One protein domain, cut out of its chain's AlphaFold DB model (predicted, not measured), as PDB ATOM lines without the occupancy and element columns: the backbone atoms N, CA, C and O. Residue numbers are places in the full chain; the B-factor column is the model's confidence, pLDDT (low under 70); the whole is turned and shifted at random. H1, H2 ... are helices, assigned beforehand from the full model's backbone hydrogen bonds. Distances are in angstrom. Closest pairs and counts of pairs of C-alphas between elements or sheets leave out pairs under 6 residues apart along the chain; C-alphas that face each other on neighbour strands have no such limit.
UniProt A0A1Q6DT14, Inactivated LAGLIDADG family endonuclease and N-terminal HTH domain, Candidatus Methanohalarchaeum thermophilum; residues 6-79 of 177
ATOM      1  N   ASN A   6      32.099  66.303  58.630       90.75
ATOM      2  CA  ASN A   6      32.543  65.598  59.834       90.75
ATOM      3  C   ASN A   6      32.703  64.076  59.629       90.75
ATOM      4  O   ASN A   6      32.388  63.513  58.578       90.75
ATOM      5  N   LYS A   7      33.191  63.377  60.666       94.38
ATOM      6  CA  LYS A   7      33.445  61.921  60.627       94.38
ATOM      7  C   LYS A   7      32.206  61.092  60.255       94.38
ATOM      8  O   LYS A   7      32.341  60.090  59.558       94.38
ATOM      9  N   LYS A   8      31.013  61.476  60.736       92.38
ATOM     10  CA  LYS A   8      29.758  60.739  60.482       92.38
ATOM     11  C   LYS A   8      29.379  60.842  59.009       92.38
ATOM     12  O   LYS A   8      29.158  59.830  58.358       92.38
ATOM     13  N   GLU A   9      29.423  62.055  58.475       93.38
ATOM     14  CA  GLU A   9      29.128  62.346  57.074       93.38
ATOM     15  C   GLU A   9      30.079  61.634  56.104       93.38
ATOM     16  O   GLU A   9      29.661  61.167  55.042       93.38
ATOM     17  N   LEU A  10      31.359  61.501  56.467       95.56
ATOM     18  CA  LEU A  10      32.306  60.700  55.695       95.56
ATOM     19  C   LEU A  10      32.007  59.192  55.803       95.56
ATOM     20  O   LEU A  10      32.077  58.480  54.793       95.56
ATOM     21  N   ALA A  11      31.648  58.697  56.994       95.56
ATOM     22  CA  ALA A  11      31.302  57.291  57.223       95.56
ATOM     23  C   ALA A  11      30.113  56.838  56.356       95.56
ATOM     24  O   ALA A  11      30.174  55.765  55.755       95.56
ATOM     25  N   GLU A  12      29.084  57.676  56.205       94.50
ATOM     26  CA  GLU A  12      27.892  57.416  55.373       94.50
ATOM     27  C   GLU A  12      28.219  57.077  53.916       94.50
ATOM     28  O   GLU A  12      27.476  56.366  53.235       94.50
ATOM     29  N   THR A  13      29.357  57.553  53.407       95.00
ATOM     30  CA  THR A  13      29.760  57.258  52.031       95.00
ATOM     31  C   THR A  13      30.088  55.767  51.840       95.00
ATOM     32  O   THR A  13      30.036  55.248  50.716       95.00
ATOM     33  N   TYR A  14      30.420  55.034  52.909       94.62
ATOM     34  CA  TYR A  14      30.860  53.638  52.881       94.62
ATOM     35  C   TYR A  14      29.693  52.645  52.957       94.62
ATOM     36  O   TYR A  14      29.664  51.762  53.808       94.62
ATOM     37  N   LYS A  15      28.787  52.710  51.975       88.19
ATOM     38  CA  LYS A  15      27.568  51.876  51.869       88.19
ATOM     39  C   LYS A  15      27.768  50.349  51.862       88.19
ATOM     40  O   LYS A  15      26.797  49.613  51.872       88.19
ATOM     41  N   ARG A  16      29.013  49.861  51.800       88.75
ATOM     42  CA  ARG A  16      29.326  48.424  51.927       88.75
ATOM     43  C   ARG A  16      29.182  47.902  53.359       88.75
ATOM     44  O   ARG A  16      29.216  46.696  53.559       88.75
ATOM     45  N   TYR A  17      29.142  48.800  54.342       87.44
ATOM     46  CA  TYR A  17      28.847  48.462  55.727       87.44
ATOM     47  C   TYR A  17      27.359  48.709  55.949       87.44
ATOM     48  O   TYR A  17      26.861  49.750  55.527       87.44
ATOM     49  N   GLN A  18      26.676  47.758  56.589       87.50
ATOM     50  CA  GLN A  18      25.233  47.817  56.833       87.50
ATOM     51  C   GLN A  18      24.841  49.089  57.598       87.50
ATOM     52  O   GLN A  18      23.911  49.779  57.205       87.50
ATOM     53  N   ASP A  19      25.619  49.436  58.628       92.56
ATOM     54  CA  ASP A  19      25.492  50.695  59.360       92.56
ATOM     55  C   ASP A  19      26.886  51.240  59.742       92.56
ATOM     56  O   ASP A  19      27.456  50.872  60.781       92.56
ATOM     57  N   PRO A  20      27.490  52.097  58.893       94.25
ATOM     58  CA  PRO A  20      28.799  52.685  59.158       94.25
ATOM     59  C   PRO A  20      28.815  53.589  60.399       94.25
ATOM     60  O   PRO A  20      29.837  53.661  61.082       94.25
ATOM     61  N   ILE A  21      27.711  54.280  60.704       94.38
ATOM     62  CA  ILE A  21      27.647  55.234  61.819       94.38
ATOM     63  C   ILE A  21      27.597  54.476  63.141       94.38
ATOM     64  O   ILE A  21      28.384  54.776  64.042       94.38
ATOM     65  N   SER A  22      26.710  53.485  63.259       94.31
ATOM     66  CA  SER A  22      26.658  52.617  64.439       94.31
ATOM     67  C   SER A  22      27.973  51.866  64.611       94.31
ATOM     68  O   SER A  22      28.541  51.872  65.702       94.31
ATOM     69  N   THR A  23      28.555  51.342  63.524       95.06
ATOM     70  CA  THR A  23      29.877  50.697  63.581       95.06
ATOM     71  C   THR A  23      30.959  51.650  64.096       95.06
ATOM     72  O   THR A  23      31.760  51.249  64.933       95.06
ATOM     73  N   LEU A  24      30.979  52.916  63.656       95.50
ATOM     74  CA  LEU A  24      31.929  53.917  64.150       95.50
ATOM     75  C   LEU A  24      31.746  54.195  65.647       95.50
ATOM     76  O   LEU A  24      32.734  54.257  66.376       95.50
ATOM     77  N   LYS A  25      30.498  54.361  66.107       95.38
ATOM     78  CA  LYS A  25      30.178  54.591  67.527       95.38
ATOM     79  C   LYS A  25      30.603  53.399  68.384       95.38
ATOM     80  O   LYS A  25      31.342  53.585  69.346       95.38
ATOM     81  N   LYS A  26      30.191  52.186  68.001       95.88
ATOM     82  CA  LYS A  26      30.526  50.948  68.714       95.88
ATOM     83  C   LYS A  26      32.036  50.688  68.716       95.88
ATOM     84  O   LYS A  26      32.580  50.314  69.747       95.88
ATOM     85  N   TYR A  27      32.734  50.950  67.605       95.88
ATOM     86  CA  TYR A  27      34.196  50.861  67.560       95.88
ATOM     87  C   TYR A  27      34.837  51.809  68.574       95.88
ATOM     88  O   TYR A  27      35.569  51.346  69.440       95.88
ATOM     89  N   LYS A  28      34.513  53.108  68.537       94.81
ATOM     90  CA  LYS A  28      35.056  54.083  69.498       94.81
ATOM     91  C   LYS A  28      34.780  53.680  70.943       94.81
ATOM     92  O   LYS A  28      35.709  53.630  71.738       94.81
ATOM     93  N   LYS A  29      33.536  53.293  71.247       96.25
ATOM     94  CA  LYS A  29      33.162  52.877  72.598       96.25
ATOM     95  C   LYS A  29      33.929  51.637  73.057       96.25
ATOM     96  O   LYS A  29      34.346  51.574  74.203       96.25
ATOM     97  N   SER A  30      34.194  50.692  72.152       96.50
ATOM     98  CA  SER A  30      35.019  49.521  72.472       96.50
ATOM     99  C   SER A  30      36.461  49.884  72.840       96.50
ATOM    100  O   SER A  30      37.041  49.213  73.686       96.50
ATOM    101  N   GLN A  31      37.028  50.935  72.232       94.88
ATOM    102  CA  GLN A  31      38.382  51.405  72.541       94.88
ATOM    103  C   GLN A  31      38.431  52.155  73.879       94.88
ATOM    104  O   GLN A  31      39.401  52.025  74.607       94.88
ATOM    105  N   GLU A  32      37.368  52.880  74.245       95.81
ATOM    106  CA  GLU A  32      37.226  53.491  75.583       95.81
ATOM    107  C   GLU A  32      37.095  52.444  76.707       95.81
ATOM    108  O   GLU A  32      37.316  52.748  77.876       95.81
ATOM    109  N   MET A  33      36.706  51.214  76.360       94.81
ATOM    110  CA  MET A  33      36.491  50.092  77.279       94.81
ATOM    111  C   MET A  33      37.623  49.052  77.214       94.81
ATOM    112  O   MET A  33      37.423  47.903  77.612       94.81
ATOM    113  N   ASP A  34      38.793  49.413  76.689       91.69
ATOM    114  CA  ASP A  34      39.907  48.501  76.396       91.69
ATOM    115  C   ASP A  34      40.364  47.644  77.591       91.69
ATOM    116  O   ASP A  34      40.728  46.481  77.401       91.69
ATOM    117  N   LYS A  35      40.255  48.152  78.822       94.62
ATOM    118  CA  LYS A  35      40.561  47.423  80.068       94.62
ATOM    119  C   LYS A  35      39.599  46.268  80.370       94.62
ATOM    120  O   LYS A  35      39.927  45.385  81.158       94.62
ATOM    121  N   LEU A  36      38.411  46.238  79.764       95.56
ATOM    122  CA  LEU A  36      37.402  45.209  80.018       95.56
ATOM    123  C   LEU A  36      37.618  43.955  79.159       95.56
ATOM    124  O   LEU A  36      38.202  43.983  78.071       95.56
ATOM    125  N   SER A  37      37.108  42.816  79.634       96.44
ATOM    126  CA  SER A  37      37.142  41.572  78.861       96.44
ATOM    127  C   SER A  37      36.296  41.696  77.588       96.44
ATOM    128  O   SER A  37      35.257  42.362  77.571       96.44
ATOM    129  N   SER A  38      36.691  41.004  76.511       95.25
ATOM    130  CA  SER A  38      35.928  41.027  75.251       95.25
ATOM    131  C   SER A  38      34.488  40.536  75.423       95.25
ATOM    132  O   SER A  38      33.619  40.932  74.655       95.25
ATOM    133  N   TYR A  39      34.232  39.683  76.420       97.38
ATOM    134  CA  TYR A  39      32.886  39.227  76.765       97.38
ATOM    135  C   TYR A  39      32.024  40.366  77.328       97.38
ATOM    136  O   TYR A  39      30.902  40.564  76.869       97.38
ATOM    137  N   LYS A  40      32.564  41.162  78.263       97.38
ATOM    138  CA  LYS A  40      31.839  42.291  78.860       97.38
ATOM    139  C   LYS A  40      31.530  43.374  77.821       97.38
ATOM    140  O   LYS A  40      30.391  43.809  77.725       97.38
ATOM    141  N   ILE A  41      32.507  43.733  76.982       97.19
ATOM    142  CA  ILE A  41      32.310  44.701  75.884       97.19
ATOM    143  C   ILE A  41      31.285  44.181  74.859       97.19
ATOM    144  O   ILE A  41      30.474  44.947  74.353       97.19
ATOM    145  N   SER A  42      31.323  42.881  74.543       97.50
ATOM    146  CA  SER A  42      30.383  42.238  73.614       97.50
ATOM    147  C   SER A  42      28.934  42.355  74.080       97.50
ATOM    148  O   SER A  42      28.092  42.739  73.268       97.50
ATOM    149  N   ARG A  43      28.659  42.088  75.367       97.19
ATOM    150  CA  ARG A  43      27.324  42.286  75.949       97.19
ATOM    151  C   ARG A  43      26.918  43.760  75.982       97.19
ATOM    152  O   ARG A  43      25.815  44.070  75.560       97.19
ATOM    153  N   GLU A  44      27.805  44.653  76.422       97.19
ATOM    154  CA  GLU A  44      27.500  46.089  76.544       97.19
ATOM    155  C   GLU A  44      27.159  46.742  75.196       97.19
ATOM    156  O   GLU A  44      26.237  47.543  75.089       97.19
ATOM    157  N   LEU A  45      27.924  46.421  74.147       96.31
ATOM    158  CA  LEU A  45      27.799  47.076  72.841       96.31
ATOM    159  C   LEU A  45      26.916  46.314  71.858       96.31
ATOM    160  O   LEU A  45      26.805  46.743  70.702       96.31
ATOM    161  N   ASP A  46      26.337  45.191  72.283       95.62
ATOM    162  CA  ASP A  46      25.605  44.266  71.424       95.62
ATOM    163  C   ASP A  46      26.408  43.968  70.141       95.62
ATOM    164  O   ASP A  46      26.117  44.422  69.025       95.62
ATOM    165  N   LEU A  47      27.563  43.331  70.337       95.12
ATOM    166  CA  LEU A  47      28.495  42.971  69.274       95.12
ATOM    167  C   LEU A  47      28.901  41.508  69.390       95.12
ATOM    168  O   LEU A  47      29.129  41.035  70.502       95.12
ATOM    169  N   PRO A  48      29.154  40.814  68.266       96.19
ATOM    170  CA  PRO A  48      29.804  39.513  68.310       96.19
ATOM    171  C   PRO A  48      31.139  39.596  69.062       96.19
ATOM    172  O   PRO A  48      31.993  40.425  68.727       96.19
ATOM    173  N   ARG A  49      31.347  38.715  70.049       96.81
ATOM    174  CA  ARG A  49      32.574  38.675  70.867       96.81
ATOM    175  C   ARG A  49      33.839  38.592  70.018       96.81
ATOM    176  O   ARG A  49      34.837  39.232  70.343       96.81
ATOM    177  N   GLU A  50      33.782  37.854  68.915       96.69
ATOM    178  CA  GLU A  50      34.900  37.719  67.984       96.69
ATOM    179  C   GLU A  50      35.286  39.056  67.334       96.69
ATOM    180  O   GLU A  50      36.458  39.415  67.283       96.69
ATOM    181  N   ARG A  51      34.302  39.879  66.950       95.31
ATOM    182  CA  ARG A  51      34.554  41.225  66.411       95.31
ATOM    183  C   ARG A  51      35.260  42.113  67.434       95.31
ATOM    184  O   ARG A  51      36.186  42.837  67.082       95.31
ATOM    185  N   VAL A  52      34.848  42.036  68.700       96.75
ATOM    186  CA  VAL A  52      35.490  42.776  69.795       96.75
ATOM    187  C   VAL A  52      36.935  42.316  69.997       96.75
ATOM    188  O   VAL A  52      37.820  43.156  70.135       96.75
ATOM    189  N   ARG A  53      37.199  41.000  69.993       95.94
ATOM    190  CA  ARG A  53      38.569  40.456  70.083       95.94
ATOM    191  C   ARG A  53      39.446  40.982  68.953       95.94
ATOM    192  O   ARG A  53      40.530  41.485  69.218       95.94
ATOM    193  N   GLN A  54      38.951  40.935  67.718       95.94
ATOM    194  CA  GLN A  54      39.672  41.462  66.562       95.94
ATOM    195  C   GLN A  54      40.010  42.946  66.736       95.94
ATOM    196  O   GLN A  54      41.144  43.336  66.473       95.94
ATOM    197  N   TRP A  55      39.066  43.765  67.211       96.00
ATOM    198  CA  TRP A  55      39.311  45.189  67.452       96.00
ATOM    199  C   TRP A  55      40.323  45.450  68.567       96.00
ATOM    200  O   TRP A  55      41.183  46.309  68.400       96.00
ATOM    201  N   LYS A  56      40.277  44.685  69.664       93.75
ATOM    202  CA  LYS A  56      41.294  44.759  70.728       93.75
ATOM    203  C   LYS A  56      42.682  44.348  70.238       93.75
ATOM    204  O   LYS A  56      43.670  44.928  70.664       93.75
ATOM    205  N   ASN A  57      42.748  43.418  69.290       94.19
ATOM    206  CA  ASN A  57      43.992  42.979  68.658       94.19
ATOM    207  C   ASN A  57      44.442  43.906  67.506       94.19
ATOM    208  O   ASN A  57      45.246  43.508  66.667       94.19
ATOM    209  N   GLY A  58      43.899  45.125  67.415       92.44
ATOM    210  CA  GLY A  58      44.309  46.140  66.440       92.44
ATOM    211  C   GLY A  58      43.630  46.052  65.066       92.44
ATOM    212  O   GLY A  58      43.881  46.896  64.198       92.44
ATOM    213  N   SER A  59      42.739  45.081  64.833       94.12
ATOM    214  CA  SER A  59      41.941  45.053  63.604       94.12
ATOM    215  C   SER A  59      40.983  46.239  63.566       94.12
ATOM    216  O   SER A  59      40.313  46.566  64.542       94.12
ATOM    217  N   LYS A  60      40.873  46.888  62.407       93.38
ATOM    218  CA  LYS A  60      40.077  48.108  62.254       93.38
ATOM    219  C   LYS A  60      39.324  48.098  60.928       93.38
ATOM    220  O   LYS A  60      39.951  47.872  59.884       93.38
ATOM    221  N   PRO A  61      38.007  48.387  60.920       93.38
ATOM    222  CA  PRO A  61      37.257  48.567  59.685       93.38
ATOM    223  C   PRO A  61      37.925  49.595  58.764       93.38
ATOM    224  O   PRO A  61      38.321  50.679  59.191       93.38
ATOM    225  N   LYS A  62      38.012  49.279  57.468       93.00
ATOM    226  CA  LYS A  62      38.715  50.114  56.477       93.00
ATOM    227  C   LYS A  62      38.216  51.562  56.432       93.00
ATOM    228  O   LYS A  62      39.013  52.472  56.219       93.00
ATOM    229  N   PHE A  63      36.914  51.793  56.611       95.69
ATOM    230  CA  PHE A  63      36.376  53.155  56.607       95.69
ATOM    231  C   PHE A  63      36.818  53.963  57.835       95.69
ATOM    232  O   PHE A  63      37.035  55.159  57.704       95.69
ATOM    233  N   ILE A  64      37.037  53.317  58.986       96.75
ATOM    234  CA  ILE A  64      37.555  53.975  60.192       96.75
ATOM    235  C   ILE A  64      39.016  54.377  59.976       96.75
ATOM    236  O   ILE A  64      39.335  55.541  60.182       96.75
ATOM    237  N   LYS A  65      39.853  53.487  59.411       95.62
ATOM    238  CA  LYS A  65      41.215  53.851  58.951       95.62
ATOM    239  C   LYS A  65      41.194  55.063  58.011       95.62
ATOM    240  O   LYS A  65      42.056  55.923  58.071       95.62
ATOM    241  N   SER A  66      40.201  55.132  57.121       96.38
ATOM    242  CA  SER A  66      40.080  56.244  56.169       96.38
ATOM    243  C   SER A  66      39.670  57.556  56.845       96.38
ATOM    244  O   SER A  66      40.113  58.616  56.420       96.38
ATOM    245  N   ILE A  67      38.815  57.491  57.872       97.06
ATOM    246  CA  ILE A  67      38.442  58.656  58.680       97.06
ATOM    247  C   ILE A  67      39.679  59.180  59.403       97.06
ATOM    248  O   ILE A  67      39.962  60.357  59.273       97.06
ATOM    249  N   GLU A  68      40.437  58.317  60.078       96.31
ATOM    250  CA  GLU A  68      41.662  58.705  60.796       96.31
ATOM    251  C   GLU A  68      42.665  59.396  59.872       96.31
ATOM    252  O   GLU A  68      43.069  60.518  60.154       96.31
ATOM    253  N   VAL A  69      42.941  58.816  58.698       97.69
ATOM    254  CA  VAL A  69      43.786  59.456  57.675       97.69
ATOM    255  C   VAL A  69      43.246  60.833  57.274       97.69
ATOM    256  O   VAL A  69      44.015  61.775  57.094       97.69
ATOM    257  N   ALA A  70      41.927  60.984  57.120       97.56
ATOM    258  CA  ALA A  70      41.335  62.277  56.792       97.56
ATOM    259  C   ALA A  70      41.453  63.294  57.938       97.56
ATOM    260  O   ALA A  70      41.531  64.490  57.668       97.56
ATOM    261  N   GLU A  71      41.463  62.850  59.194       96.25
ATOM    262  CA  GLU A  71      41.677  63.716  60.356       96.25
ATOM    263  C   GLU A  71      43.131  64.146  60.481       96.25
ATOM    264  O   GLU A  71      43.391  65.340  60.580       96.25
ATOM    265  N   GLU A  72      44.065  63.200  60.391       96.81
ATOM    266  CA  GLU A  72      45.511  63.448  60.437       96.81
ATOM    267  C   GLU A  72      45.946  64.471  59.379       96.81
ATOM    268  O   GLU A  72      46.815  65.302  59.623       96.81
ATOM    269  N   ASN A  73      45.300  64.451  58.211       96.69
ATOM    270  CA  ASN A  73      45.591  65.372  57.113       96.69
ATOM    271  C   ASN A  73      44.677  66.612  57.088       96.69
ATOM    272  O   ASN A  73      44.736  67.407  56.148       96.69
ATOM    273  N   ASN A  74      43.821  66.807  58.098       95.81
ATOM    274  CA  ASN A  74      42.868  67.919  58.181       95.81
ATOM    275  C   ASN A  74      41.974  68.055  56.928       95.81
ATOM    276  O   ASN A  74      41.710  69.161  56.450       95.81
ATOM    277  N   TRP A  75      41.544  66.936  56.340       97.25
ATOM    278  CA  TRP A  75      40.627  66.901  55.192       97.25
ATOM    279  C   TRP A  75      39.149  66.813  55.597       97.25
ATOM    280  O   TRP A  75      38.268  66.956  54.750       97.25
ATOM    281  N   ILE A  76      38.870  66.582  56.881       95.31
ATOM    282  CA  ILE A  76      37.542  66.685  57.504       95.31
ATOM    283  C   ILE A  76      37.622  67.565  58.757       95.31
ATOM    284  O   ILE A  76      38.688  68.071  59.091       95.31
ATOM    285  N   ASN A  77      36.487  67.783  59.425       91.06
ATOM    286  CA  ASN A  77      36.318  68.780  60.486       91.06
ATOM    287  C   ASN A  77      36.713  70.185  59.986       91.06
ATOM    288  O   ASN A  77      37.390  70.967  60.649       91.06
ATOM    289  N   LEU A  78      36.297  70.487  58.755       88.38
ATOM    290  CA  LEU A  78      36.656  71.706  58.042       88.38
ATOM    291  C   LEU A  78      35.794  72.896  58.479       88.38
ATOM    292  O   LEU A  78      34.585  72.760  58.678       88.38
ATOM    293  N   SER A  79      36.411  74.077  58.533       88.88
ATOM    294  CA  SER A  79      35.732  75.372  58.643       88.88
ATOM    295  C   SER A  79      35.889  76.171  57.346       88.88
ATOM    296  O   SER A  79      36.850  75.965  56.604       88.88
TER     297      SER A  79
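AT A GLANCE: This is residues 6 to 79 of the 177 residues of the protein "Inactivated LAGLIDADG family endonuclease and N-terminal HTH domain" of Candidatus Methanohalarchaeum thermophilum (UniProt A0A1Q6DT14). What shape do these helices make? H2, the longest helix, lies in the middle of an elongated body, with H1 and H5 packed together at one end and H3 and H4 packed together at the other. What is it made of? The printed part has 74 residues with five named helices, in the order H1, H2, H3, H4, H5, and no named strand; its class is all helix. It is compact, with a radius of gyration of the C-alphas of 12.9 A and spans of 39 by 24 by 18 A.

IN THESE COORDINATES: Where do the first helices run? H1 is residues 7 to 11, beginning at C-alpha 7 (33.445, 61.921, 60.627). H2 is residues 20 to 32, 18.5 A long. Where are the others? H3 is residues 38 to 44 and H4 residues 49 to 56, 10.6 A long. H5 is residues 62 to 72, 15.5 A long, ending at C-alpha 72 (45.511, 63.448, 60.437).

HOW THE PARTS SIT: What does H1 touch? It touches H5, closest at the C-alphas of Lys 7 and Ile 67, 6.3 A. It touches residues 20 to 24 of H2, closest at the C-alphas of Ala 11 and Pro 20, 5.6 A. What lies farther along? Residues 27 to 31 of H2 touch H4, closest at the C-alphas of Ser 30 and Val 52, 7.3 A. H3 touches H4, closest at the C-alphas of Ser 42 and Arg 49, 5.0 A; H3 and H5 are apart. How do the backbones run? In H1 to H5 every O i to N i+4 pair is within hydrogen-bond range.

THE WHOLE: How far does it reach? The two C-alphas farthest apart, of Tyr 39 and Ser 79, are 40.5 A apart. Is it whole and confident? The printed part has no cut and no long link. No printed residue is under 70 in pLDDT.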